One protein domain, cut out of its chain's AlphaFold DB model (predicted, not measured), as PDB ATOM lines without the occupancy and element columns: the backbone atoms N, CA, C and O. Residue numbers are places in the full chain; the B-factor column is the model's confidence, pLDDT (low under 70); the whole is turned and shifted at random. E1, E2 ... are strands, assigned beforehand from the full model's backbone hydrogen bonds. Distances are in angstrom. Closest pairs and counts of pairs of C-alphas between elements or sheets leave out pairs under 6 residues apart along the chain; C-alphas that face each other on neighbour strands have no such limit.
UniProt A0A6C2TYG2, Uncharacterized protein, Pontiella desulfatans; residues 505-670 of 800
ATOM      1  N   ASN A 505      15.624  29.102 -29.935       82.06
ATOM      2  CA  ASN A 505      16.213  27.825 -30.362       82.06
ATOM      3  C   ASN A 505      17.527  28.046 -31.133       82.06
ATOM      4  O   ASN A 505      17.776  27.343 -32.113       82.06
ATOM      5  N   GLY A 506      18.309  29.055 -30.733       84.75
ATOM      6  CA  GLY A 506      19.622  29.335 -31.313       84.75
ATOM      7  C   GLY A 506      20.567  28.140 -31.181       84.75
ATOM      8  O   GLY A 506      20.360  27.248 -30.351       84.75
ATOM      9  N   THR A 507      21.585  28.113 -32.028       92.75
ATOM     10  CA  THR A 507      22.605  27.069 -32.065       92.75
ATOM     11  C   THR A 507      23.623  27.286 -30.948       92.75
ATOM     12  O   THR A 507      23.973  28.420 -30.619       92.75
ATOM     13  N   ILE A 508      24.102  26.189 -30.367       94.50
ATOM     14  CA  ILE A 508      25.311  26.168 -29.540       94.50
ATOM     15  C   ILE A 508      26.319  25.298 -30.278       94.50
ATOM     16  O   ILE A 508      26.120  24.086 -30.380       94.50
ATOM     17  N   ASP A 509      27.365  25.915 -30.808       93.62
ATOM     18  CA  ASP A 509      28.345  25.270 -31.680       93.62
ATOM     19  C   ASP A 509      29.776  25.633 -31.268       93.62
ATOM     20  O   ASP A 509      30.053  26.619 -30.577       93.62
ATOM     21  N   GLY A 510      30.697  24.802 -31.727       90.00
ATOM     22  CA  GLY A 510      32.114  25.043 -31.720       90.00
ATOM     23  C   GLY A 510      32.885  24.016 -30.903       90.00
ATOM     24  O   GLY A 510      32.367  23.291 -30.057       90.00
ATOM     25  N   LEU A 511      34.181  23.952 -31.190       90.94
ATOM     26  CA  LEU A 511      35.095  22.978 -30.597       90.94
ATOM     27  C   LEU A 511      35.685  23.431 -29.251       90.94
ATOM     28  O   LEU A 511      36.369  22.640 -28.606       90.94
ATOM     29  N   GLY A 512      35.450  24.679 -28.840       95.44
ATOM     30  CA  GLY A 512      35.805  25.182 -27.514       95.44
ATOM     31  C   GLY A 512      34.852  24.683 -26.432       95.44
ATOM     32  O   GLY A 512      34.069  23.760 -26.661       95.44
ATOM     33  N   THR A 513      34.932  25.271 -25.237       97.62
ATOM     34  CA  THR A 513      34.225  24.749 -24.056       97.62
ATOM     35  C   THR A 513      33.359  25.806 -23.384       97.62
ATOM     36  O   THR A 513      33.841  26.885 -23.037       97.62
ATOM     37  N   LEU A 514      32.101  25.455 -23.121       98.50
ATOM     38  CA  LEU A 514      31.259  26.123 -22.133       98.50
ATOM     39  C   LEU A 514      31.436  25.422 -20.783       98.50
ATOM     40  O   LEU A 514      31.209  24.219 -20.684       98.50
ATOM     41  N   LYS A 515      31.833  26.155 -19.746       98.62
ATOM     42  CA  LYS A 515      32.032  25.645 -18.387       98.62
ATOM     43  C   LYS A 515      31.004  26.255 -17.450       98.62
ATOM     44  O   LYS A 515      30.920  27.474 -17.357       98.62
ATOM     45  N   LEU A 516      30.260  25.417 -16.741       98.75
ATOM     46  CA  LEU A 516      29.353  25.817 -15.674       98.75
ATOM     47  C   LEU A 516      29.881  25.277 -14.341       98.75
ATOM     48  O   LEU A 516      29.818  24.077 -14.081       98.75
ATOM     49  N   GLN A 517      30.406  26.176 -13.516       98.56
ATOM     50  CA  GLN A 517      30.950  25.877 -12.190       98.56
ATOM     51  C   GLN A 517      29.982  26.312 -11.087       98.56
ATOM     52  O   GLN A 517      29.801  25.611 -10.098       98.56
ATOM     53  N   SER A 518      29.308  27.447 -11.278       98.50
ATOM     54  CA  SER A 518      28.240  27.943 -10.408       98.50
ATOM     55  C   SER A 518      27.317  28.890 -11.198       98.50
ATOM     56  O   SER A 518      27.506  29.085 -12.395       98.50
ATOM     57  N   GLY A 519      26.277  29.464 -10.581       98.62
ATOM     58  CA  GLY A 519      25.307  30.311 -11.297       98.62
ATOM     59  C   GLY A 519      24.314  29.507 -12.144       98.62
ATOM     60  O   GLY A 519      23.931  28.396 -11.762       98.62
ATOM     61  N   SER A 520      23.850  30.068 -13.266       98.62
ATOM     62  CA  SER A 520      22.872  29.393 -14.132       98.62
ATOM     63  C   SER A 520      23.117  29.577 -15.626       98.62
ATOM     64  O   SER A 520      23.365  30.689 -16.085       98.62
ATOM     65  N   PHE A 521      22.916  28.502 -16.385       98.25
ATOM     66  CA  PHE A 521      22.820  28.492 -17.840       98.25
ATOM     67  C   PHE A 521      21.447  27.974 -18.271       98.25
ATOM     68  O   PHE A 521      21.024  26.901 -17.832       98.25
ATOM     69  N   SER A 522      20.755  28.703 -19.149       96.00
ATOM     70  CA  SER A 522      19.458  28.267 -19.675       96.00
ATOM     71  C   SER A 522      19.273  28.563 -21.158       96.00
ATOM     72  O   SER A 522      19.593  29.657 -21.618       96.00
ATOM     73  N   THR A 523      18.701  27.612 -21.895       93.81
ATOM     74  CA  THR A 523      18.342  27.777 -23.309       93.81
ATOM     75  C   THR A 523      16.924  27.289 -23.588       93.81
ATOM     76  O   THR A 523      16.385  26.421 -22.887       93.81
ATOM     77  N   GLY A 524      16.332  27.782 -24.677       83.31
ATOM     78  CA  GLY A 524      15.063  27.271 -25.185       83.31
ATOM     79  C   GLY A 524      13.832  27.909 -24.545       83.31
ATOM     80  O   GLY A 524      13.799  28.264 -23.373       83.31
ATOM     81  N   ASN A 525      12.748  27.972 -25.320       77.75
ATOM     82  CA  ASN A 525      11.472  28.564 -24.892       77.75
ATOM     83  C   ASN A 525      10.440  27.504 -24.489       77.75
ATOM     84  O   ASN A 525       9.234  27.703 -24.641       77.75
ATOM     85  N   ASN A 526      10.906  26.333 -24.047       76.81
ATOM     86  CA  ASN A 526      10.049  25.192 -23.753       76.81
ATOM     87  C   ASN A 526       9.135  24.825 -24.945       76.81
ATOM     88  O   ASN A 526       7.940  24.551 -24.789       76.81
ATOM     89  N   THR A 527       9.704  24.765 -26.154       73.88
ATOM     90  CA  THR A 527       8.979  24.394 -27.385       73.88
ATOM     91  C   THR A 527       9.501  23.094 -28.002       73.88
ATOM     92  O   THR A 527      10.574  22.608 -27.655       73.88
ATOM     93  N   SER A 528       8.750  22.532 -28.954       72.38
ATOM     94  CA  SER A 528       9.221  21.450 -29.837       72.38
ATOM     95  C   SER A 528      10.039  21.965 -31.033       72.38
ATOM     96  O   SER A 528      10.241  21.230 -31.993       72.38
ATOM     97  N   GLY A 529      10.446  23.239 -31.038       72.50
ATOM     98  CA  GLY A 529      11.401  23.726 -32.028       72.50
ATOM     99  C   GLY A 529      12.784  23.183 -31.683       72.50
ATOM    100  O   GLY A 529      13.232  23.340 -30.549       72.50
ATOM    101  N   GLY A 530      13.411  22.486 -32.631       81.06
ATOM    102  CA  GLY A 530      14.731  21.897 -32.436       81.06
ATOM    103  C   GLY A 530      15.792  22.977 -32.243       81.06
ATOM    104  O   GLY A 530      15.963  23.811 -33.125       81.06
ATOM    105  N   GLN A 531      16.473  22.955 -31.103       90.44
ATOM    106  CA  GLN A 531      17.722  23.664 -30.860       90.44
ATOM    107  C   GLN A 531      18.878  22.773 -31.321       90.44
ATOM    108  O   GLN A 531      18.933  21.601 -30.947       90.44
ATOM    109  N   THR A 532      19.798  23.322 -32.108       92.19
ATOM    110  CA  THR A 532      21.014  22.621 -32.537       92.19
ATOM    111  C   THR A 532      22.078  22.698 -31.447       92.19
ATOM    112  O   THR A 532      22.353  23.774 -30.916       92.19
ATOM    113  N   PHE A 533      22.686  21.556 -31.131       94.50
ATOM    114  CA  PHE A 533      23.790  21.439 -30.187       94.50
ATOM    115  C   PHE A 533      24.946  20.662 -30.829       94.50
ATOM    116  O   PHE A 533      24.819  19.468 -31.101       94.50
ATOM    117  N   GLU A 534      26.059  21.350 -31.061       93.88
ATOM    118  CA  GLU A 534      27.326  20.825 -31.598       93.88
ATOM    119  C   GLU A 534      28.529  21.251 -30.719       93.88
ATOM    120  O   GLU A 534      29.685  21.057 -31.073       93.88
ATOM    121  N   GLY A 535      28.266  21.813 -29.534       93.62
ATOM    122  CA  GLY A 535      29.293  22.306 -28.613       93.62
ATOM    123  C   GLY A 535      29.815  21.279 -27.598       93.62
ATOM    124  O   GLY A 535      29.277  20.179 -27.442       93.62
ATOM    125  N   ASN A 536      30.839  21.688 -26.840       96.75
ATOM    126  CA  ASN A 536      31.320  20.974 -25.653       96.75
ATOM    127  C   ASN A 536      30.940  21.724 -24.376       96.75
ATOM    128  O   ASN A 536      31.277  22.899 -24.210       96.75
ATOM    129  N   VAL A 537      30.285  21.025 -23.453       98.25
ATOM    130  CA  VAL A 537      29.852  21.567 -22.163       98.25
ATOM    131  C   VAL A 537      30.503  20.782 -21.026       98.25
ATOM    132  O   VAL A 537      30.454  19.554 -21.010       98.25
ATOM    133  N   GLU A 538      31.076  21.482 -20.051       98.62
ATOM    134  CA  GLU A 538      31.517  20.930 -18.768       98.62
ATOM    135  C   GLU A 538      30.679  21.524 -17.633       98.62
ATOM    136  O   GLU A 538      30.527  22.740 -17.544       98.62
ATOM    137  N   ILE A 539      30.153  20.671 -16.759       98.81
ATOM    138  CA  ILE A 539      29.280  21.047 -15.648       98.81
ATOM    139  C   ILE A 539      29.885  20.476 -14.371       98.81
ATOM    140  O   ILE A 539      29.976  19.259 -14.241       98.81
ATOM    141  N   SER A 540      30.286  21.337 -13.440       98.50
ATOM    142  CA  SER A 540      30.776  20.947 -12.109       98.50
ATOM    143  C   SER A 540      29.961  21.542 -10.960       98.50
ATOM    144  O   SER A 540      30.256  21.269  -9.806       98.50
ATOM    145  N   GLY A 541      28.955  22.366 -11.259       98.06
ATOM    146  CA  GLY A 541      28.046  22.950 -10.274       98.06
ATOM    147  C   GLY A 541      26.998  23.844 -10.938       98.06
ATOM    148  O   GLY A 541      26.887  23.889 -12.163       98.06
ATOM    149  N   GLY A 542      26.205  24.560 -10.138       98.62
ATOM    150  CA  GLY A 542      25.189  25.496 -10.641       98.62
ATOM    151  C   GLY A 542      23.966  24.827 -11.286       98.62
ATOM    152  O   GLY A 542      23.704  23.640 -11.095       98.62
ATOM    153  N   ALA A 543      23.173  25.614 -12.018       98.69
ATOM    154  CA  ALA A 543      21.951  25.160 -12.682       98.69
ATOM    155  C   ALA A 543      22.094  25.178 -14.212       98.69
ATOM    156  O   ALA A 543      22.191  26.244 -14.815       98.69
ATOM    157  N   PHE A 544      22.059  24.007 -14.845       98.31
ATOM    158  CA  PHE A 544      22.078  23.842 -16.300       98.31
ATOM    159  C   PHE A 544      20.688  23.459 -16.810       98.31
ATOM    160  O   PHE A 544      20.076  22.508 -16.317       98.31
ATOM    161  N   SER A 545      20.169  24.174 -17.808       95.94
ATOM    162  CA  SER A 545      18.842  23.909 -18.371       95.94
ATOM    163  C   SER A 545      18.796  24.040 -19.893       95.94
ATOM    164  O   SER A 545      19.024  25.116 -20.430       95.94
ATOM    165  N   MET A 546      18.392  22.974 -20.589       94.12
ATOM    166  CA  MET A 546      18.042  23.019 -22.017       94.12
ATOM    167  C   MET A 546      16.574  22.642 -22.206       94.12
ATOM    168  O   MET A 546      16.191  21.473 -22.114       94.12
ATOM    169  N   LEU A 547      15.723  23.645 -22.426       90.94
ATOM    170  CA  LEU A 547      14.270  23.502 -22.286       90.94
ATOM    171  C   LEU A 547      13.544  23.183 -23.599       90.94
ATOM    172  O   LEU A 547      12.376  22.796 -23.577       90.94
ATOM    173  N   SER A 548      14.197  23.335 -24.747       90.38
ATOM    174  CA  SER A 548      13.649  22.944 -26.054       90.38
ATOM    175  C   SER A 548      14.048  21.508 -26.430       90.38
ATOM    176  O   SER A 548      14.683  20.782 -25.666       90.38
ATOM    177  N   GLN A 549      13.613  21.038 -27.600       90.81
ATOM    178  CA  GLN A 549      14.128  19.789 -28.162       90.81
ATOM    179  C   GLN A 549      15.584  19.970 -28.602       90.81
ATOM    180  O   GLN A 549      15.832  20.774 -29.492       90.81
ATOM    181  N   THR A 550      16.522  19.211 -28.035       92.25
ATOM    182  CA  THR A 550      17.949  19.338 -28.373       92.25
ATOM    183  C   THR A 550      18.345  18.339 -29.456       92.25
ATOM    184  O   THR A 550      18.237  17.125 -29.262       92.25
ATOM    185  N   LEU A 551      18.786  18.851 -30.603       92.38
ATOM    186  CA  LEU A 551      19.318  18.104 -31.738       92.38
ATOM    187  C   LEU A 551      20.844  18.050 -31.612       92.38
ATOM    188  O   LEU A 551      21.513  19.046 -31.880       92.38
ATOM    189  N   CYS A 552      21.385  16.910 -31.186       94.00
ATOM    190  CA  CYS A 552      22.819  16.776 -30.925       94.00
ATOM    191  C   CYS A 552      23.563  16.258 -32.166       94.00
ATOM    192  O   CYS A 552      23.276  15.153 -32.646       94.00
ATOM    193  N   TYR A 553      24.531  17.032 -32.654       92.50
ATOM    194  CA  TYR A 553      25.382  16.707 -33.800       92.50
ATOM    195  C   TYR A 553      26.796  16.353 -33.338       92.50
ATOM    196  O   TYR A 553      27.318  16.974 -32.424       92.50
ATOM    197  N   ASP A 554      27.422  15.344 -33.948       88.12
ATOM    198  CA  ASP A 554      28.818  14.986 -33.645       88.12
ATOM    199  C   ASP A 554      29.748  16.145 -34.069       88.12
ATOM    200  O   ASP A 554      29.655  16.542 -35.232       88.12
ATOM    201  N   PRO A 555      30.637  16.676 -33.196       91.19
ATOM    202  CA  PRO A 555      31.187  16.054 -31.984       91.19
ATOM    203  C   PRO A 555      30.644  16.566 -30.632       91.19
ATOM    204  O   PRO A 555      31.407  16.637 -29.670       91.19
ATOM    205  N   ALA A 556      29.350  16.877 -30.518       95.00
ATOM    206  CA  ALA A 556      28.729  17.363 -29.284       95.00
ATOM    207  C   ALA A 556      29.085  16.532 -28.039       95.00
ATOM    208  O   ALA A 556      28.989  15.294 -28.038       95.00
ATOM    209  N   SER A 557      29.409  17.219 -26.940       97.25
ATOM    210  CA  SER A 557      29.700  16.572 -25.661       97.25
ATOM    211  C   SER A 557      29.166  17.329 -24.445       97.25
ATOM    212  O   SER A 557      29.134  18.558 -24.412       97.25
ATOM    213  N   ILE A 558      28.744  16.569 -23.433       98.56
ATOM    214  CA  ILE A 558      28.392  17.067 -22.100       98.56
ATOM    215  C   ILE A 558      29.185  16.240 -21.093       98.56
ATOM    216  O   ILE A 558      29.086  15.013 -21.079       98.56
ATOM    217  N   THR A 559      29.966  16.914 -20.260       98.75
ATOM    218  CA  THR A 559      30.740  16.316 -19.172       98.75
ATOM    219  C   THR A 559      30.181  16.806 -17.849       98.75
ATOM    220  O   THR A 559      30.157  18.010 -17.609       98.75
ATOM    221  N   VAL A 560      29.734  15.885 -17.004       98.88
ATOM    222  CA  VAL A 560      29.241  16.161 -15.652       98.88
ATOM    223  C   VAL A 560      30.301  15.712 -14.657       98.88
ATOM    224  O   VAL A 560      30.765  14.576 -14.742       98.88
ATOM    225  N   LYS A 561      30.695  16.604 -13.750       98.50
ATOM    226  CA  LYS A 561      31.752  16.391 -12.761       98.50
ATOM    227  C   LYS A 561      31.182  16.542 -11.362       98.50
ATOM    228  O   LYS A 561      30.678  17.616 -11.041       98.50
ATOM    229  N   GLY A 562      31.307  15.495 -10.556       97.69
ATOM    230  CA  GLY A 562      30.806  15.489  -9.186       97.69
ATOM    231  C   GLY A 562      29.299  15.704  -9.075       97.69
ATOM    232  O   GLY A 562      28.583  15.668 -10.082       97.69
ATOM    233  N   ASP A 563      28.803  15.873  -7.851       96.50
ATOM    234  CA  ASP A 563      27.364  15.845  -7.553       96.50
ATOM    235  C   ASP A 563      26.706  17.197  -7.202       96.50
ATOM    236  O   ASP A 563      25.497  17.249  -6.957       96.50
ATOM    237  N   GLU A 564      27.435  18.313  -7.304       97.38
ATOM    238  CA  GLU A 564      26.965  19.647  -6.886       97.38
ATOM    239  C   GLU A 564      26.032  20.374  -7.884       97.38
ATOM    240  O   GLU A 564      25.488  21.442  -7.574       97.38
ATOM    241  N   ALA A 565      25.822  19.845  -9.094       98.38
ATOM    242  CA  ALA A 565      25.044  20.502 -10.145       98.38
ATOM    243  C   ALA A 565      23.558  20.096 -10.185       98.38
ATOM    244  O   ALA A 565      23.169  18.958  -9.923       98.38
ATOM    245  N   SER A 566      22.705  21.022 -10.634       98.44
ATOM    246  CA  SER A 566      21.319  20.745 -11.026       98.44
ATOM    247  C   SER A 566      21.188  20.805 -12.544       98.44
ATOM    248  O   SER A 566      21.335  21.868 -13.145       98.44
ATOM    249  N   ILE A 567      20.904  19.666 -13.176       98.69
ATOM    250  CA  ILE A 567      20.904  19.542 -14.637       98.69
ATOM    251  C   ILE A 567      19.517  19.114 -15.108       98.69
ATOM    252  O   ILE A 567      19.000  18.080 -14.680       98.69
ATOM    253  N   THR A 568      18.913  19.903 -15.995       96.81
ATOM    254  CA  THR A 568      17.619  19.603 -16.620       96.81
ATOM    255  C   THR A 568      17.707  19.719 -18.135       96.81
ATOM    256  O   THR A 568      18.162  20.723 -18.680       96.81
ATOM    257  N   MET A 569      17.207  18.716 -18.842       95.12
ATOM    258  CA  MET A 569      17.073  18.739 -20.293       95.12
ATOM    259  C   MET A 569      15.684  18.250 -20.683       95.12
ATOM    260  O   MET A 569      15.149  17.311 -20.097       95.12
ATOM    261  N   ARG A 570      15.059  18.874 -21.683       92.56
ATOM    262  CA  ARG A 570      13.716  18.455 -22.094       92.56
ATOM    263  C   ARG A 570      13.744  17.227 -22.991       92.56
ATOM    264  O   ARG A 570      13.100  16.232 -22.675       92.56
ATOM    265  N   HIS A 571      14.470  17.302 -24.104       91.25
ATOM    266  CA  HIS A 571      14.666  16.175 -25.014       91.25
ATOM    267  C   HIS A 571      16.131  16.061 -25.419       91.25
ATOM    268  O   HIS A 571      16.799  17.077 -25.609       91.25
ATOM    269  N   ILE A 572      16.577  14.828 -25.644       93.12
ATOM    270  CA  ILE A 572      17.827  14.528 -26.345       93.12
ATOM    271  C   ILE A 572      17.465  13.773 -27.615       93.12
ATOM    272  O   ILE A 572      16.864  12.696 -27.561       93.12
ATOM    273  N   GLN A 573      17.852  14.316 -28.763       91.75
ATOM    274  CA  GLN A 573      17.738  13.635 -30.038       91.75
ATOM    275  C   GLN A 573      19.122  13.416 -30.627       91.75
ATOM    276  O   GLN A 573      19.795  14.360 -31.022       91.75
ATOM    277  N   THR A 574      19.500  12.143 -30.737       92.19
ATOM    278  CA  THR A 574      20.722  11.702 -31.425       92.19
ATOM    279  C   THR A 574      20.416  10.883 -32.681       92.19
ATOM    280  O   THR A 574      21.251  10.123 -33.168       92.19
ATOM    281  N   THR A 575      19.202  10.999 -33.220       82.00
ATOM    282  CA  THR A 575      18.783  10.243 -34.401       82.00
ATOM    283  C   THR A 575      18.055  11.087 -35.426       82.00
ATOM    284  O   THR A 575      17.190  11.897 -35.101       82.00
ATOM    285  N   ASP A 576      18.380  10.842 -36.695       70.25
ATOM    286  CA  ASP A 576      17.651  11.348 -37.849       70.25
ATOM    287  C   ASP A 576      17.930  10.505 -39.114       70.25
ATOM    288  O   ASP A 576      18.540   9.434 -39.059       70.25
ATOM    289  N   THR A 577      17.452  10.988 -40.268       57.62
ATOM    290  CA  THR A 577      17.639  10.343 -41.579       57.62
ATOM    291  C   THR A 577      18.994  10.670 -42.233       57.62
ATOM    292  O   THR A 577      19.411   9.939 -43.131       57.62
ATOM    293  N   TYR A 578      19.685  11.740 -41.815       59.25
ATOM    294  CA  TYR A 578      20.866  12.287 -42.497       59.25
ATOM    295  C   TYR A 578      22.213  11.852 -41.890       59.25
ATOM    296  O   TYR A 578      23.235  11.987 -42.555       59.25
ATOM    297  N   GLY A 579      22.224  11.237 -40.700       62.28
ATOM    298  CA  GLY A 579      23.334  10.398 -40.220       62.28
ATOM    299  C   GLY A 579      24.474  11.103 -39.473       62.28
ATOM    300  O   GLY A 579      25.413  10.412 -39.082       62.28
ATOM    301  N   ASN A 580      24.377  12.415 -39.229       76.12
ATOM    302  CA  ASN A 580      25.410  13.223 -38.550       76.12
ATOM    303  C   ASN A 580      25.130  13.478 -37.054       76.12
ATOM    304  O   ASN A 580      25.833  14.251 -36.413       76.12
ATOM    305  N   PHE A 581      24.097  12.852 -36.494       87.38
ATOM    306  CA  PHE A 581      23.754  13.009 -35.083       87.38
ATOM    307  C   PHE A 581      24.679  12.185 -34.181       87.38
ATOM    308  O   PHE A 581      24.976  11.021 -34.475       87.38
ATOM    309  N   GLY A 582      25.068  12.770 -33.052       92.56
ATOM    310  CA  GLY A 582      25.957  12.167 -32.067       92.56
ATOM    311  C   GLY A 582      26.007  12.992 -30.787       92.56
ATOM    312  O   GLY A 582      25.814  14.201 -30.812       92.56
ATOM    313  N   LEU A 583      26.219  12.318 -29.659       96.62
ATOM    314  CA  LEU A 583      26.428  12.958 -28.362       96.62
ATOM    315  C   LEU A 583      27.380  12.100 -27.537       96.62
ATOM    316  O   LEU A 583      27.201  10.885 -27.454       96.62
ATOM    317  N   THR A 584      28.358  12.717 -26.891       98.12
ATOM    318  CA  THR A 584      29.157  12.059 -25.855       98.12
ATOM    319  C   THR A 584      28.751  12.597 -24.490       98.12
ATOM    320  O   THR A 584      28.858  13.791 -24.240       98.12
ATOM    321  N   LEU A 585      28.274  11.715 -23.618       98.62
ATOM    322  CA  LEU A 585      28.013  11.998 -22.213       98.62
ATOM    323  C   LEU A 585      29.169  11.429 -21.391       98.62
ATOM    324  O   LEU A 585      29.388  10.216 -21.412       98.62
ATOM    325  N   ASN A 586      29.899  12.291 -20.693       98.75
ATOM    326  CA  ASN A 586      30.941  11.897 -19.753       98.75
ATOM    327  C   ASN A 586      30.459  12.181 -18.328       98.75
ATOM    328  O   ASN A 586      29.941  13.262 -18.057       98.75
ATOM    329  N   TYR A 587      30.631  11.211 -17.443       98.81
ATOM    330  CA  TYR A 587      30.351  11.320 -16.020       98.81
ATOM    331  C   TYR A 587      31.652  11.067 -15.269       98.81
ATOM    332  O   TYR A 587      32.098   9.921 -15.181       98.81
ATOM    333  N   ASP A 588      32.246  12.137 -14.756       98.50
ATOM    334  CA  ASP A 588      33.448  12.087 -13.933       98.50
ATOM    335  C   ASP A 588      32.984  12.145 -12.475       98.50
ATOM    336  O   ASP A 588      32.564  13.200 -11.985       98.50
ATOM    337  N   LEU A 589      32.977  10.995 -11.803       98.25
ATOM    338  CA  LEU A 589      32.516  10.919 -10.422       98.25
ATOM    339  C   LEU A 589      33.520  11.620  -9.506       98.25
ATOM    340  O   LEU A 589      34.731  11.494  -9.699       98.25
ATOM    341  N   ASP A 590      33.012  12.319  -8.497       95.88
ATOM    342  CA  ASP A 590      33.787  12.716  -7.325       95.88
ATOM    343  C   ASP A 590      33.721  11.621  -6.239       95.88
ATOM    344  O   ASP A 590      33.402  10.460  -6.516       95.88
ATOM    345  N   GLU A 591      34.049  11.985  -4.999       93.12
ATOM    346  CA  GLU A 591      34.065  11.082  -3.846       93.12
ATOM    347  C   GLU A 591      32.683  10.468  -3.553       93.12
ATOM    348  O   GLU A 591      32.616   9.322  -3.093       93.12
ATOM    349  N   THR A 592      31.592  11.191  -3.837       92.00
ATOM    350  CA  THR A 592      30.210  10.825  -3.485       92.00
ATOM    351  C   THR A 592      29.378  10.385  -4.687       92.00
ATOM    352  O   THR A 592      28.452   9.584  -4.521       92.00
ATOM    353  N   GLY A 593      29.726  10.812  -5.900       96.44
ATOM    354  CA  GLY A 593      29.078  10.371  -7.126       96.44
ATOM    355  C   GLY A 593      29.111  11.416  -8.234       96.44
ATOM    356  O   GLY A 593      30.140  12.006  -8.540       96.44
ATOM    357  N   VAL A 594      27.984  11.567  -8.925       98.50
ATOM    358  CA  VAL A 594      27.835  12.522 -10.024       98.50
ATOM    359  C   VAL A 594      26.396  13.025 -10.104       98.50
ATOM    360  O   VAL A 594      25.460  12.284  -9.789       98.50
ATOM    361  N   SER A 595      26.194  14.266 -10.548       98.69
ATOM    362  CA  SER A 595      24.861  14.841 -10.712       98.69
ATOM    363  C   SER A 595      24.066  14.133 -11.810       98.69
ATOM    364  O   SER A 595      24.557  13.850 -12.905       98.69
ATOM    365  N   THR A 596      22.783  13.913 -11.538       98.56
ATOM    366  CA  THR A 596      21.836  13.338 -12.496       98.56
ATOM    367  C   THR A 596      21.422  14.352 -13.563       98.56
ATOM    368  O   THR A 596      21.026  15.478 -13.249       98.56
ATOM    369  N   ILE A 597      21.395  13.926 -14.830       98.50
ATOM    370  CA  ILE A 597      20.702  14.660 -15.898       98.50
ATOM    371  C   ILE A 597      19.202  14.348 -15.819       98.50
ATOM    372  O   ILE A 597      18.772  13.238 -16.136       98.50
ATOM    373  N   ASN A 598      18.389  15.332 -15.427       97.62
ATOM    374  CA  ASN A 598      16.937  15.173 -15.347       97.62
ATOM    375  C   ASN A 598      16.293  15.431 -16.714       97.62
ATOM    376  O   ASN A 598      16.289  16.556 -17.219       97.62
ATOM    377  N   MET A 599      15.713  14.391 -17.303       95.56
ATOM    378  CA  MET A 599      15.028  14.419 -18.587       95.56
ATOM    379  C   MET A 599      13.527  14.615 -18.391       95.56
ATOM    380  O   MET A 599      12.803  13.706 -17.981       95.56
ATOM    381  N   SER A 600      13.011  15.796 -18.734       92.12
ATOM    382  CA  SER A 600      11.590  16.079 -18.505       92.12
ATOM    383  C   SER A 600      10.660  15.389 -19.510       92.12
ATOM    384  O   SER A 600       9.458  15.321 -19.263       92.12
ATOM    385  N   GLU A 601      11.170  14.918 -20.649       92.44
ATOM    386  CA  GLU A 601      10.419  14.176 -21.669       92.44
ATOM    387  C   GLU A 601      11.229  12.957 -22.167       92.44
ATOM    388  O   GLU A 601      11.794  12.212 -21.365       92.44
ATOM    389  N   TRP A 602      11.226  12.678 -23.472       91.69
ATOM    390  CA  TRP A 602      11.869  11.503 -24.063       91.69
ATOM    391  C   TRP A 602      13.326  11.752 -24.477       91.69
ATOM    392  O   TRP A 602      13.747  12.885 -24.719       91.69
ATOM    393  N   MET A 603      14.073  10.661 -24.660       94.69
ATOM    394  CA  MET A 603      15.431  10.667 -25.217       94.69
ATOM    395  C   MET A 603      15.648   9.578 -26.278       94.69
ATOM    396  O   MET A 603      15.091   8.481 -26.196       94.69
ATOM    397  N   PHE A 604      16.502   9.872 -27.261       93.94
ATOM    398  CA  PHE A 604      17.097   8.899 -28.179       93.94
ATOM    399  C   PHE A 604      18.600   8.820 -27.926       93.94
ATOM    400  O   PHE A 604      19.305   9.807 -28.125       93.94
ATOM    401  N   LEU A 605      19.093   7.637 -27.553       95.00
ATOM    402  CA  LEU A 605      20.495   7.398 -27.203       95.00
ATOM    403  C   LEU A 605      21.255   6.548 -28.236       95.00
ATOM    404  O   LEU A 605      22.406   6.186 -28.025       95.00
ATOM    405  N   GLN A 606      20.645   6.216 -29.378       93.25
ATOM    406  CA  GLN A 606      21.202   5.264 -30.359       93.25
ATOM    407  C   GLN A 606      22.565   5.670 -30.939       93.25
ATOM    408  O   GLN A 606      23.311   4.802 -31.398       93.25
ATOM    409  N   LYS A 607      22.889   6.968 -30.942       93.88
ATOM    410  CA  LYS A 607      24.200   7.501 -31.347       93.88
ATOM    411  C   LYS A 607      24.955   8.154 -30.189       93.88
ATOM    412  O   LYS A 607      25.950   8.834 -30.415       93.88
ATOM    413  N   THR A 608      24.510   7.915 -28.960       96.50
ATOM    414  CA  THR A 608      25.160   8.419 -27.756       96.50
ATOM    415  C   THR A 608      26.309   7.503 -27.339       96.50
ATOM    416  O   THR A 608      26.209   6.274 -27.437       96.50
ATOM    417  N   LYS A 609      27.404   8.109 -26.879       97.94
ATOM    418  CA  LYS A 609      28.458   7.466 -26.086       97.94
ATOM    419  C   LYS A 609      28.284   7.865 -24.630       97.94
ATOM    420  O   LYS A 609      28.018   9.029 -24.361       97.94
ATOM    421  N   ILE A 610      28.408   6.904 -23.725       98.62
ATOM    422  CA  ILE A 610      28.279   7.114 -22.283       98.62
ATOM    423  C   ILE A 610      29.575   6.631 -21.651       98.62
ATOM    424  O   ILE A 610      29.879   5.440 -21.701       98.62
ATOM    425  N   ASN A 611      30.336   7.553 -21.082       98.75
ATOM    426  CA  ASN A 611      31.583   7.256 -20.399       98.75
ATOM    427  C   ASN A 611      31.416   7.580 -18.918       98.75
ATOM    428  O   ASN A 611      30.911   8.645 -18.579       98.75
ATOM    429  N   VAL A 612      31.830   6.656 -18.060       98.81
ATOM    430  CA  VAL A 612      31.829   6.812 -16.607       98.81
ATOM    431  C   VAL A 612      33.255   6.610 -16.114       98.81
ATOM    432  O   VAL A 612      33.843   5.548 -16.346       98.81
ATOM    433  N   ASP A 613      33.792   7.615 -15.435       98.38
ATOM    434  CA  ASP A 613      35.083   7.563 -14.757       98.38
ATOM    435  C   ASP A 613      34.868   7.618 -13.241       98.38
ATOM    436  O   ASP A 613      34.441   8.631 -12.695       98.38
ATOM    437  N   GLY A 614      35.139   6.499 -12.568       97.00
ATOM    438  CA  GLY A 614      35.066   6.350 -11.114       97.00
ATOM    439  C   GLY A 614      36.403   6.534 -10.399       97.00
ATOM    440  O   GLY A 614      36.558   6.031  -9.293       97.00
ATOM    441  N   SER A 615      37.404   7.169 -11.017       95.06
ATOM    442  CA  SER A 615      38.758   7.264 -10.445       95.06
ATOM    443  C   SER A 615      38.868   8.044  -9.138       95.06
ATOM    444  O   SER A 615      39.775   7.757  -8.356       95.06
ATOM    445  N   ALA A 616      37.961   8.987  -8.876       93.56
ATOM    446  CA  ALA A 616      37.888   9.696  -7.597       93.56
ATOM    447  C   ALA A 616      36.832   9.119  -6.636       93.56
ATOM    448  O   ALA A 616      36.691   9.617  -5.523       93.56
ATOM    449  N   TYR A 617      36.114   8.070  -7.039       93.31
ATOM    450  CA  TYR A 617      34.966   7.566  -6.299       93.31
ATOM    451  C   TYR A 617      35.358   6.715  -5.087       93.31
ATOM    452  O   TYR A 617      36.100   5.739  -5.217       93.31
ATOM    453  N   THR A 618      34.794   7.045  -3.920       90.12
ATOM    454  CA  THR A 618      35.007   6.316  -2.654       90.12
ATOM    455  C   THR A 618      33.712   6.036  -1.877       90.12
ATOM    456  O   THR A 618      33.760   5.495  -0.778       90.12
ATOM    457  N   GLY A 619      32.538   6.372  -2.421       89.19
ATOM    458  CA  GLY A 619      31.250   6.354  -1.707       89.19
ATOM    459  C   GLY A 619      30.615   4.979  -1.425       89.19
ATOM    460  O   GLY A 619      29.430   4.921  -1.110       89.19
ATOM    461  N   GLY A 620      31.351   3.873  -1.569       89.88
ATOM    462  CA  GLY A 620      30.835   2.509  -1.325       89.88
ATOM    463  C   GLY A 620      29.851   1.988  -2.388       89.88
ATOM    464  O   GLY A 620      29.823   2.460  -3.527       89.88
ATOM    465  N   SER A 621      29.073   0.963  -2.051       92.94
ATOM    466  CA  SER A 621      28.039   0.369  -2.900       92.94
ATOM    467  C   SER A 621      26.834   1.300  -3.025       92.94
ATOM    468  O   SER A 621      26.195   1.634  -2.029       92.94
ATOM    469  N   GLN A 622      26.454   1.671  -4.250       95.56
ATOM    470  CA  GLN A 622      25.246   2.465  -4.481       95.56
ATOM    471  C   GLN A 622      24.706   2.356  -5.911       95.56
ATOM    472  O   GLN A 622      25.329   1.808  -6.823       95.56
ATOM    473  N   THR A 623      23.521   2.929  -6.105       97.44
ATOM    474  CA  THR A 623      22.891   3.104  -7.411       97.44
ATOM    475  C   THR A 623      22.712   4.589  -7.689       97.44
ATOM    476  O   THR A 623      22.037   5.279  -6.928       97.44
ATOM    477  N   ILE A 624      23.276   5.061  -8.801       98.06
ATOM    478  CA  ILE A 624      23.220   6.459  -9.235       98.06
ATOM    479  C   ILE A 624      22.431   6.533 -10.541       98.06
ATOM    480  O   ILE A 624      22.762   5.864 -11.521       98.06
ATOM    481  N   ASN A 625      21.404   7.379 -10.587       98.06
ATOM    482  CA  ASN A 625      20.784   7.742 -11.857       98.06
ATOM    483  C   ASN A 625      21.733   8.696 -12.593       98.06
ATOM    484  O   ASN A 625      21.884   9.848 -12.196       98.06
ATOM    485  N   LEU A 626      22.360   8.232 -13.673       98.56
ATOM    486  CA  LEU A 626      23.117   9.103 -14.577       98.56
ATOM    487  C   LEU A 626      22.147   9.993 -15.364       98.56
ATOM    488  O   LEU A 626      22.349  11.196 -15.511       98.56
ATOM    489  N   ILE A 627      21.045   9.387 -15.813       98.38
ATOM    490  CA  ILE A 627      19.919  10.072 -16.442       98.38
ATOM    491  C   ILE A 627      18.634   9.584 -15.777       98.38
ATOM    492  O   ILE A 627      18.371   8.380 -15.775       98.38
ATOM    493  N   ASP A 628      17.828  10.508 -15.260       97.25
ATOM    494  CA  ASP A 628      16.477  10.233 -14.757       97.25
ATOM    495  C   ASP A 628      15.463  10.803 -15.747       97.25
ATOM    496  O   ASP A 628      15.439  12.010 -15.980       97.25
ATOM    497  N   GLY A 629      14.675   9.952 -16.401       92.81
ATOM    498  CA  GLY A 629      13.841  10.357 -17.527       92.81
ATOM    499  C   GLY A 629      12.475   9.703 -17.564       92.81
ATOM    500  O   GLY A 629      12.146   8.845 -16.761       92.81
ATOM    501  N   LYS A 630      11.640  10.120 -18.525       90.44
ATOM    502  CA  LYS A 630      10.299   9.531 -18.706       90.44
ATOM    503  C   LYS A 630      10.261   8.367 -19.694       90.44
ATOM    504  O   LYS A 630       9.374   7.525 -19.605       90.44
ATOM    505  N   SER A 631      11.124   8.382 -20.715       93.38
ATOM    506  CA  SER A 631      11.115   7.382 -21.792       93.38
ATOM    507  C   SER A 631      12.427   7.363 -22.573       93.38
ATOM    508  O   SER A 631      12.890   8.408 -23.041       93.38
ATOM    509  N   ILE A 632      12.964   6.164 -22.818       94.19
ATOM    510  CA  ILE A 632      14.079   5.930 -23.744       94.19
ATOM    511  C   ILE A 632      13.527   5.315 -25.032       94.19
ATOM    512  O   ILE A 632      13.122   4.155 -25.064       94.19
ATOM    513  N   ASN A 633      13.544   6.081 -26.122       91.81
ATOM    514  CA  ASN A 633      12.993   5.656 -27.415       91.81
ATOM    515  C   ASN A 633      14.020   4.924 -28.298       91.81
ATOM    516  O   ASN A 633      13.686   4.419 -29.371       91.81
ATOM    517  N   GLY A 634      15.272   4.847 -27.851       91.88
ATOM    518  CA  GLY A 634      16.319   4.067 -28.486       91.88
ATOM    519  C   GLY A 634      17.564   4.024 -27.612       91.88
ATOM    520  O   GLY A 634      18.029   5.068 -27.170       91.88
ATOM    521  N   LEU A 635      18.084   2.823 -27.370       95.25
ATOM    522  CA  LEU A 635      19.215   2.588 -26.473       95.25
ATOM    523  C   LEU A 635      20.553   2.916 -27.140       95.25
ATOM    524  O   LEU A 635      20.730   2.646 -28.332       95.25
ATOM    525  N   ALA A 636      21.512   3.394 -26.351       96.19
ATOM    526  CA  ALA A 636      22.919   3.381 -26.727       96.19
ATOM    527  C   ALA A 636      23.393   1.936 -26.920       96.19
ATOM    528  O   ALA A 636      23.013   1.031 -26.168       96.19
ATOM    529  N   ALA A 637      24.227   1.709 -27.936       95.81
ATOM    530  CA  ALA A 637      24.870   0.414 -28.126       95.81
ATOM    531  C   ALA A 637      25.778   0.107 -26.929       95.81
ATOM    532  O   ALA A 637      26.483   0.989 -26.450       95.81
ATOM    533  N   THR A 638      25.835  -1.147 -26.481       95.81
ATOM    534  CA  THR A 638      26.698  -1.540 -25.352       95.81
ATOM    535  C   THR A 638      28.179  -1.256 -25.608       95.81
ATOM    536  O   THR A 638      28.908  -0.953 -24.678       95.81
ATOM    537  N   SER A 639      28.623  -1.277 -26.871       96.75
ATOM    538  CA  SER A 639      29.982  -0.882 -27.269       96.75
ATOM    539  C   SER A 639      30.273   0.616 -27.129       96.75
ATOM    540  O   SER A 639      31.423   1.016 -27.268       96.75
ATOM    541  N   ASN A 640      29.243   1.441 -26.930       96.75
ATOM    542  CA  ASN A 640      29.358   2.880 -26.711       96.75
ATOM    543  C   ASN A 640      29.289   3.244 -25.220       96.75
ATOM    544  O   ASN A 640      29.279   4.430 -24.899       96.75
ATOM    545  N   ILE A 641      29.193   2.250 -24.335       98.44
ATOM    546  CA  ILE A 641      29.167   2.441 -22.888       98.44
ATOM    547  C   ILE A 641      30.511   1.986 -22.333       98.44
ATOM    548  O   ILE A 641      30.890   0.824 -22.493       98.44
ATOM    549  N   THR A 642      31.214   2.900 -21.677       98.44
ATOM    550  CA  THR A 642      32.516   2.645 -21.062       98.44
ATOM    551  C   THR A 642      32.439   2.990 -19.583       98.44
ATOM    552  O   THR A 642      31.999   4.079 -19.231       98.44
ATOM    553  N   VAL A 643      32.867   2.067 -18.723       98.25
ATOM    554  CA  VAL A 643      32.959   2.269 -17.272       98.25
ATOM    555  C   VAL A 643      34.387   1.946 -16.858       98.25
ATOM    556  O   VAL A 643      34.868   0.840 -17.109       98.25
ATOM    557  N   THR A 644      35.083   2.925 -16.291       97.12
ATOM    558  CA  THR A 644      36.516   2.859 -15.973       97.12
ATOM    559  C   THR A 644      36.826   3.598 -14.672       97.12
ATOM    560  O   THR A 644      35.945   4.207 -14.078       97.12
ATOM    561  N   GLY A 645      38.078   3.546 -14.218       94.19
ATOM    562  CA  GLY A 645      38.581   4.406 -13.141       94.19
ATOM    563  C   GLY A 645      38.427   3.845 -11.729       94.19
ATOM    564  O   GLY A 645      39.288   4.116 -10.906       94.19
ATOM    565  N   PHE A 646      37.425   3.005 -11.463       91.50
ATOM    566  CA  PHE A 646      37.210   2.412 -10.138       91.50
ATOM    567  C   PHE A 646      38.443   1.639  -9.626       91.50
ATOM    568  O   PHE A 646      38.955   0.745 -10.306       91.50
ATOM    569  N   SER A 647      38.927   2.004  -8.434       82.12
ATOM    570  CA  SER A 647      40.013   1.315  -7.720       82.12
ATOM    571  C   SER A 647      39.506   0.105  -6.924       82.12
ATOM    572  O   SER A 647      38.306  -0.092  -6.822       82.12
ATOM    573  N   GLY A 648      40.401  -0.688  -6.323       73.75
ATOM    574  CA  GLY A 648      40.031  -1.731  -5.350       73.75
ATOM    575  C   GLY A 648      39.080  -2.807  -5.889       73.75
ATOM    576  O   GLY A 648      39.133  -3.157  -7.070       73.75
ATOM    577  N   ASN A 649      38.207  -3.314  -5.013       80.19
ATOM    578  CA  ASN A 649      37.213  -4.349  -5.322       80.19
ATOM    579  C   ASN A 649      35.879  -3.790  -5.843       80.19
ATOM    580  O   ASN A 649      34.869  -4.498  -5.880       80.19
ATOM    581  N   TYR A 650      35.857  -2.530  -6.279       87.25
ATOM    582  CA  TYR A 650      34.676  -1.956  -6.901       87.25
ATOM    583  C   TYR A 650      34.397  -2.613  -8.257       87.25
ATOM    584  O   TYR A 650      35.245  -2.693  -9.148       87.25
ATOM    585  N   THR A 651      33.149  -3.020  -8.448       91.50
ATOM    586  CA  THR A 651      32.602  -3.383  -9.752       91.50
ATOM    587  C   THR A 651      31.490  -2.409 -10.101       91.50
ATOM    588  O   THR A 651      30.665  -2.059  -9.260       91.50
ATOM    589  N   ALA A 652      31.469  -1.945 -11.346       96.44
ATOM    590  CA  ALA A 652      30.495  -0.965 -11.794       96.44
ATOM    591  C   ALA A 652      29.941  -1.338 -13.169       96.44
ATOM    592  O   ALA A 652      30.652  -1.848 -14.038       96.44
ATOM    593  N   SER A 653      28.650  -1.093 -13.367       97.19
ATOM    594  CA  SER A 653      27.975  -1.340 -14.641       97.19
ATOM    595  C   SER A 653      26.855  -0.336 -14.870       97.19
ATOM    596  O   SER A 653      26.248   0.152 -13.920       97.19
ATOM    597  N   VAL A 654      26.589  -0.031 -16.140       98.38
ATOM    598  CA  VAL A 654      25.509   0.875 -16.540       98.38
ATOM    599  C   VAL A 654      24.386   0.078 -17.195       98.38
ATOM    600  O   VAL A 654      24.611  -0.660 -18.157       98.38
ATOM    601  N   GLU A 655      23.169   0.271 -16.696       97.44
ATOM    602  CA  GLU A 655      21.926  -0.273 -17.231       97.44
ATOM    603  C   GLU A 655      21.077   0.839 -17.863       97.44
ATOM    604  O   GLU A 655      21.025   1.965 -17.373       97.44
ATOM    605  N   GLN A 656      20.401   0.526 -18.972       97.38
ATOM    606  CA  GLN A 656      19.414   1.409 -19.598       97.38
ATOM    607  C   GLN A 656      18.022   0.790 -19.427       97.38
ATOM    608  O   GLN A 656      17.673  -0.154 -20.143       97.38
ATOM    609  N   ASP A 657      17.224   1.315 -18.499       94.00
ATOM    610  CA  ASP A 657      15.886   0.810 -18.193       94.00
ATOM    611  C   ASP A 657      14.819   1.564 -18.998       94.00
ATOM    612  O   ASP A 657      14.410   2.678 -18.677       94.00
ATOM    613  N   THR A 658      14.317   0.930 -20.057       91.25
ATOM    614  CA  THR A 658      13.238   1.500 -20.884       91.25
ATOM    615  C   THR A 658      11.878   1.594 -20.183       91.25
ATOM    616  O   THR A 658      11.004   2.299 -20.681       91.25
ATOM    617  N   GLY A 659      11.667   0.864 -19.081       88.50
ATOM    618  CA  GLY A 659      10.411   0.858 -18.333       88.50
ATOM    619  C   GLY A 659      10.264   2.069 -17.416       88.50
ATOM    620  O   GLY A 659       9.182   2.653 -17.362       88.50
ATOM    621  N   SER A 660      11.345   2.448 -16.730       88.94
ATOM    622  CA  SER A 660      11.420   3.694 -15.954       88.94
ATOM    623  C   SER A 660      11.831   4.895 -16.803       88.94
ATOM    624  O   SER A 660      11.399   6.000 -16.513       88.94
ATOM    625  N   GLY A 661      12.584   4.673 -17.884       93.69
ATOM    626  CA  GLY A 661      13.167   5.737 -18.693       93.69
ATOM    627  C   GLY A 661      14.539   6.192 -18.196       93.69
ATOM    628  O   GLY A 661      14.954   7.282 -18.575       93.69
ATOM    629  N   ASN A 662      15.240   5.380 -17.397       96.88
ATOM    630  CA  ASN A 662      16.452   5.787 -16.686       96.88
ATOM    631  C   ASN A 662      17.723   5.136 -17.242       96.88
ATOM    632  O   ASN A 662      17.707   4.015 -17.755       96.88
ATOM    633  N   VAL A 663      18.845   5.844 -17.100       98.38
ATOM    634  CA  VAL A 663      20.193   5.288 -17.261       98.38
ATOM    635  C   VAL A 663      20.833   5.237 -15.884       98.38
ATOM    636  O   VAL A 663      21.026   6.269 -15.245       98.38
ATOM    637  N   ILE A 664      21.134   4.028 -15.435       98.38
ATOM    638  CA  ILE A 664      21.442   3.723 -14.045       98.38
ATOM    639  C   ILE A 664      22.861   3.171 -13.971       98.38
ATOM    640  O   ILE A 664      23.180   2.195 -14.645       98.38
ATOM    641  N   LEU A 665      23.705   3.781 -13.150       98.62
ATOM    642  CA  LEU A 665      24.996   3.245 -12.748       98.62
ATOM    643  C   LEU A 665      24.813   2.461 -11.448       98.62
ATOM    644  O   LEU A 665      24.399   3.020 -10.435       98.62
ATOM    645  N   THR A 666      25.151   1.177 -11.471       98.06
ATOM    646  CA  THR A 666      25.203   0.336 -10.274       98.06
ATOM    647  C   THR A 666      26.655   0.085  -9.925       98.06
ATOM    648  O   THR A 666      27.390  -0.491 -10.731       98.06
ATOM    649  N   ILE A 667      27.040   0.509  -8.725       96.75
ATOM    650  CA  ILE A 667      28.361   0.321  -8.140       96.75
ATOM    651  C   ILE A 667      28.207  -0.676  -6.993       96.75
ATOM    652  O   ILE A 667      27.387  -0.478  -6.100       96.75
ATOM    653  N   SER A 668      28.990  -1.749  -7.023       92.94
ATOM    654  CA  SER A 668      29.128  -2.698  -5.922       92.94
ATOM    655  C   SER A 668      30.557  -2.617  -5.420       92.94
ATOM    656  O   SER A 668      31.491  -2.875  -6.180       92.94
ATOM    657  N   ALA A 669      30.710  -2.255  -4.160       88.25
ATOM    658  CA  ALA A 669      31.967  -2.262  -3.440       88.25
ATOM    659  C   ALA A 669      32.237  -3.647  -2.835       88.25
ATOM    660  O   ALA A 669      31.332  -4.484  -2.728       88.25
ATOM    661  N   GLY A 670      33.490  -3.892  -2.450       84.94
ATOM    662  CA  GLY A 670      33.807  -4.968  -1.524       84.94
ATOM    663  C   GLY A 670      33.396  -4.590  -0.093       84.94
ATOM    664  O   GLY A 670      33.173  -3.412   0.202       84.94
TER     665      GLY A 670
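AT A GLANCE: This is residues 505 to 670 of the 800 residues of an uncharacterized protein of Pontiella desulfatans (UniProt A0A6C2TYG2). The chain is wound in stacked turns, a solenoid of short parallel strands whose walls surround a core, and the printed part finishes with an antiparallel hairpin, E14 and E15, beside the last turn. One wall holds residues 513 to 516 of E1 with E3, E5, E7, E10 and E13; a second holds residues 520 to 523 of E1 with E4, E6, E8 and E11, and then E15 and E14; a shorter third holds E2, residues 549 to 552 of E4, residues 572 to 573 of E6, E9 and E12. The printed part has 166 residues with no named helix and 15 named strands, E1 to E15 in order along the chain, and its class is all strand. The strands make one branched, twisted sheet, mixed, with E11 and E15, and E14 and E15, as its antiparallel pairs. The whole is compact, with a radius of gyration of the C-alphas of 15.1 A and spans of 47 by 33 by 27 A.

HOW THE PARTS SIT: Start in the branched sheet at E6, residues 566 to 573, which bends by 64 degrees at residue 570. On one side of it look for E4, residues 543 to 552, parallel at 6 degrees, with N 544 and O 566 within hydrogen-bond range at 2.8 A. On the other side of E6 are E8, residues 597 to 599, with N 569 and O 598 at 2.9 A, and E9, residues 602 to 604, with N 604 and O 572 at 2.9 A. E4 bends by 95 degrees at residue 549, and its pairing is staggered: E1, residues 513 to 523, faces its residues 543 to 546, with N 521 and O 543 at 2.8 A, and E2, residues 530 to 533, faces its residues 549 to 552, with N 531 and O 549 at 2.8 A. E1 bends by 126 degrees at residue 518, and its residues 513 to 516 pair with E3, residues 536 to 539, where N 516 and O 538 are 2.8 A apart. From E3 go on to its parallel neighbour E5, residues 557 to 561, with N 539 and O 559 at 2.8 A, then to E7, residues 583 to 588, with N 560 and O 586 at 2.8 A. Next come E10, residues 608 to 613, with N 585 and O 609 at 2.8 A, and the edge strand E13, residues 641 to 644, with N 612 and O 642 at 2.8 A. Beside E8 find E11, residues 622 to 628, parallel, with N 599 and O 628 at 2.7 A; beside E9 find the edge strand E12, residues 631 to 634, with N 633 and O 603 at 2.9 A. E15, residues 662 to 668, is antiparallel to E11 at 163 degrees, with N 624 and O 665 at 2.8 A. E14, residues 651 to 657, forms a hairpin with E15, with N 655 and O 664 at 2.8 A. The closest C-alphas of E13 and E14, Val 643 and Ser 653, are 6.7 A apart. E1 and E14 are apart.

IN THESE COORDINATES: Find C-alpha 513 at (34.225, 24.749, -24.056), where E1 begins; it measures 16.2 A. E4 measures 20.1 A, E6 20.6 A, E7 16.1 A, E10 16.4 A, E11 15.6 A and E14 19.2 A. E6 begins at C-alpha 566, (21.319, 20.745, -11.026). E15, 18.7 A long, ends at C-alpha 668, (29.128, -2.698, -5.922).

THE WHOLE: The two C-alphas farthest apart, those of Gly 506 and Gly 670, are 47.6 A apart. The printed part has no cut and no long link. The mean pLDDT of the printed part is 93.1, and residues 577 to 579, between E6 and E7, are under 70.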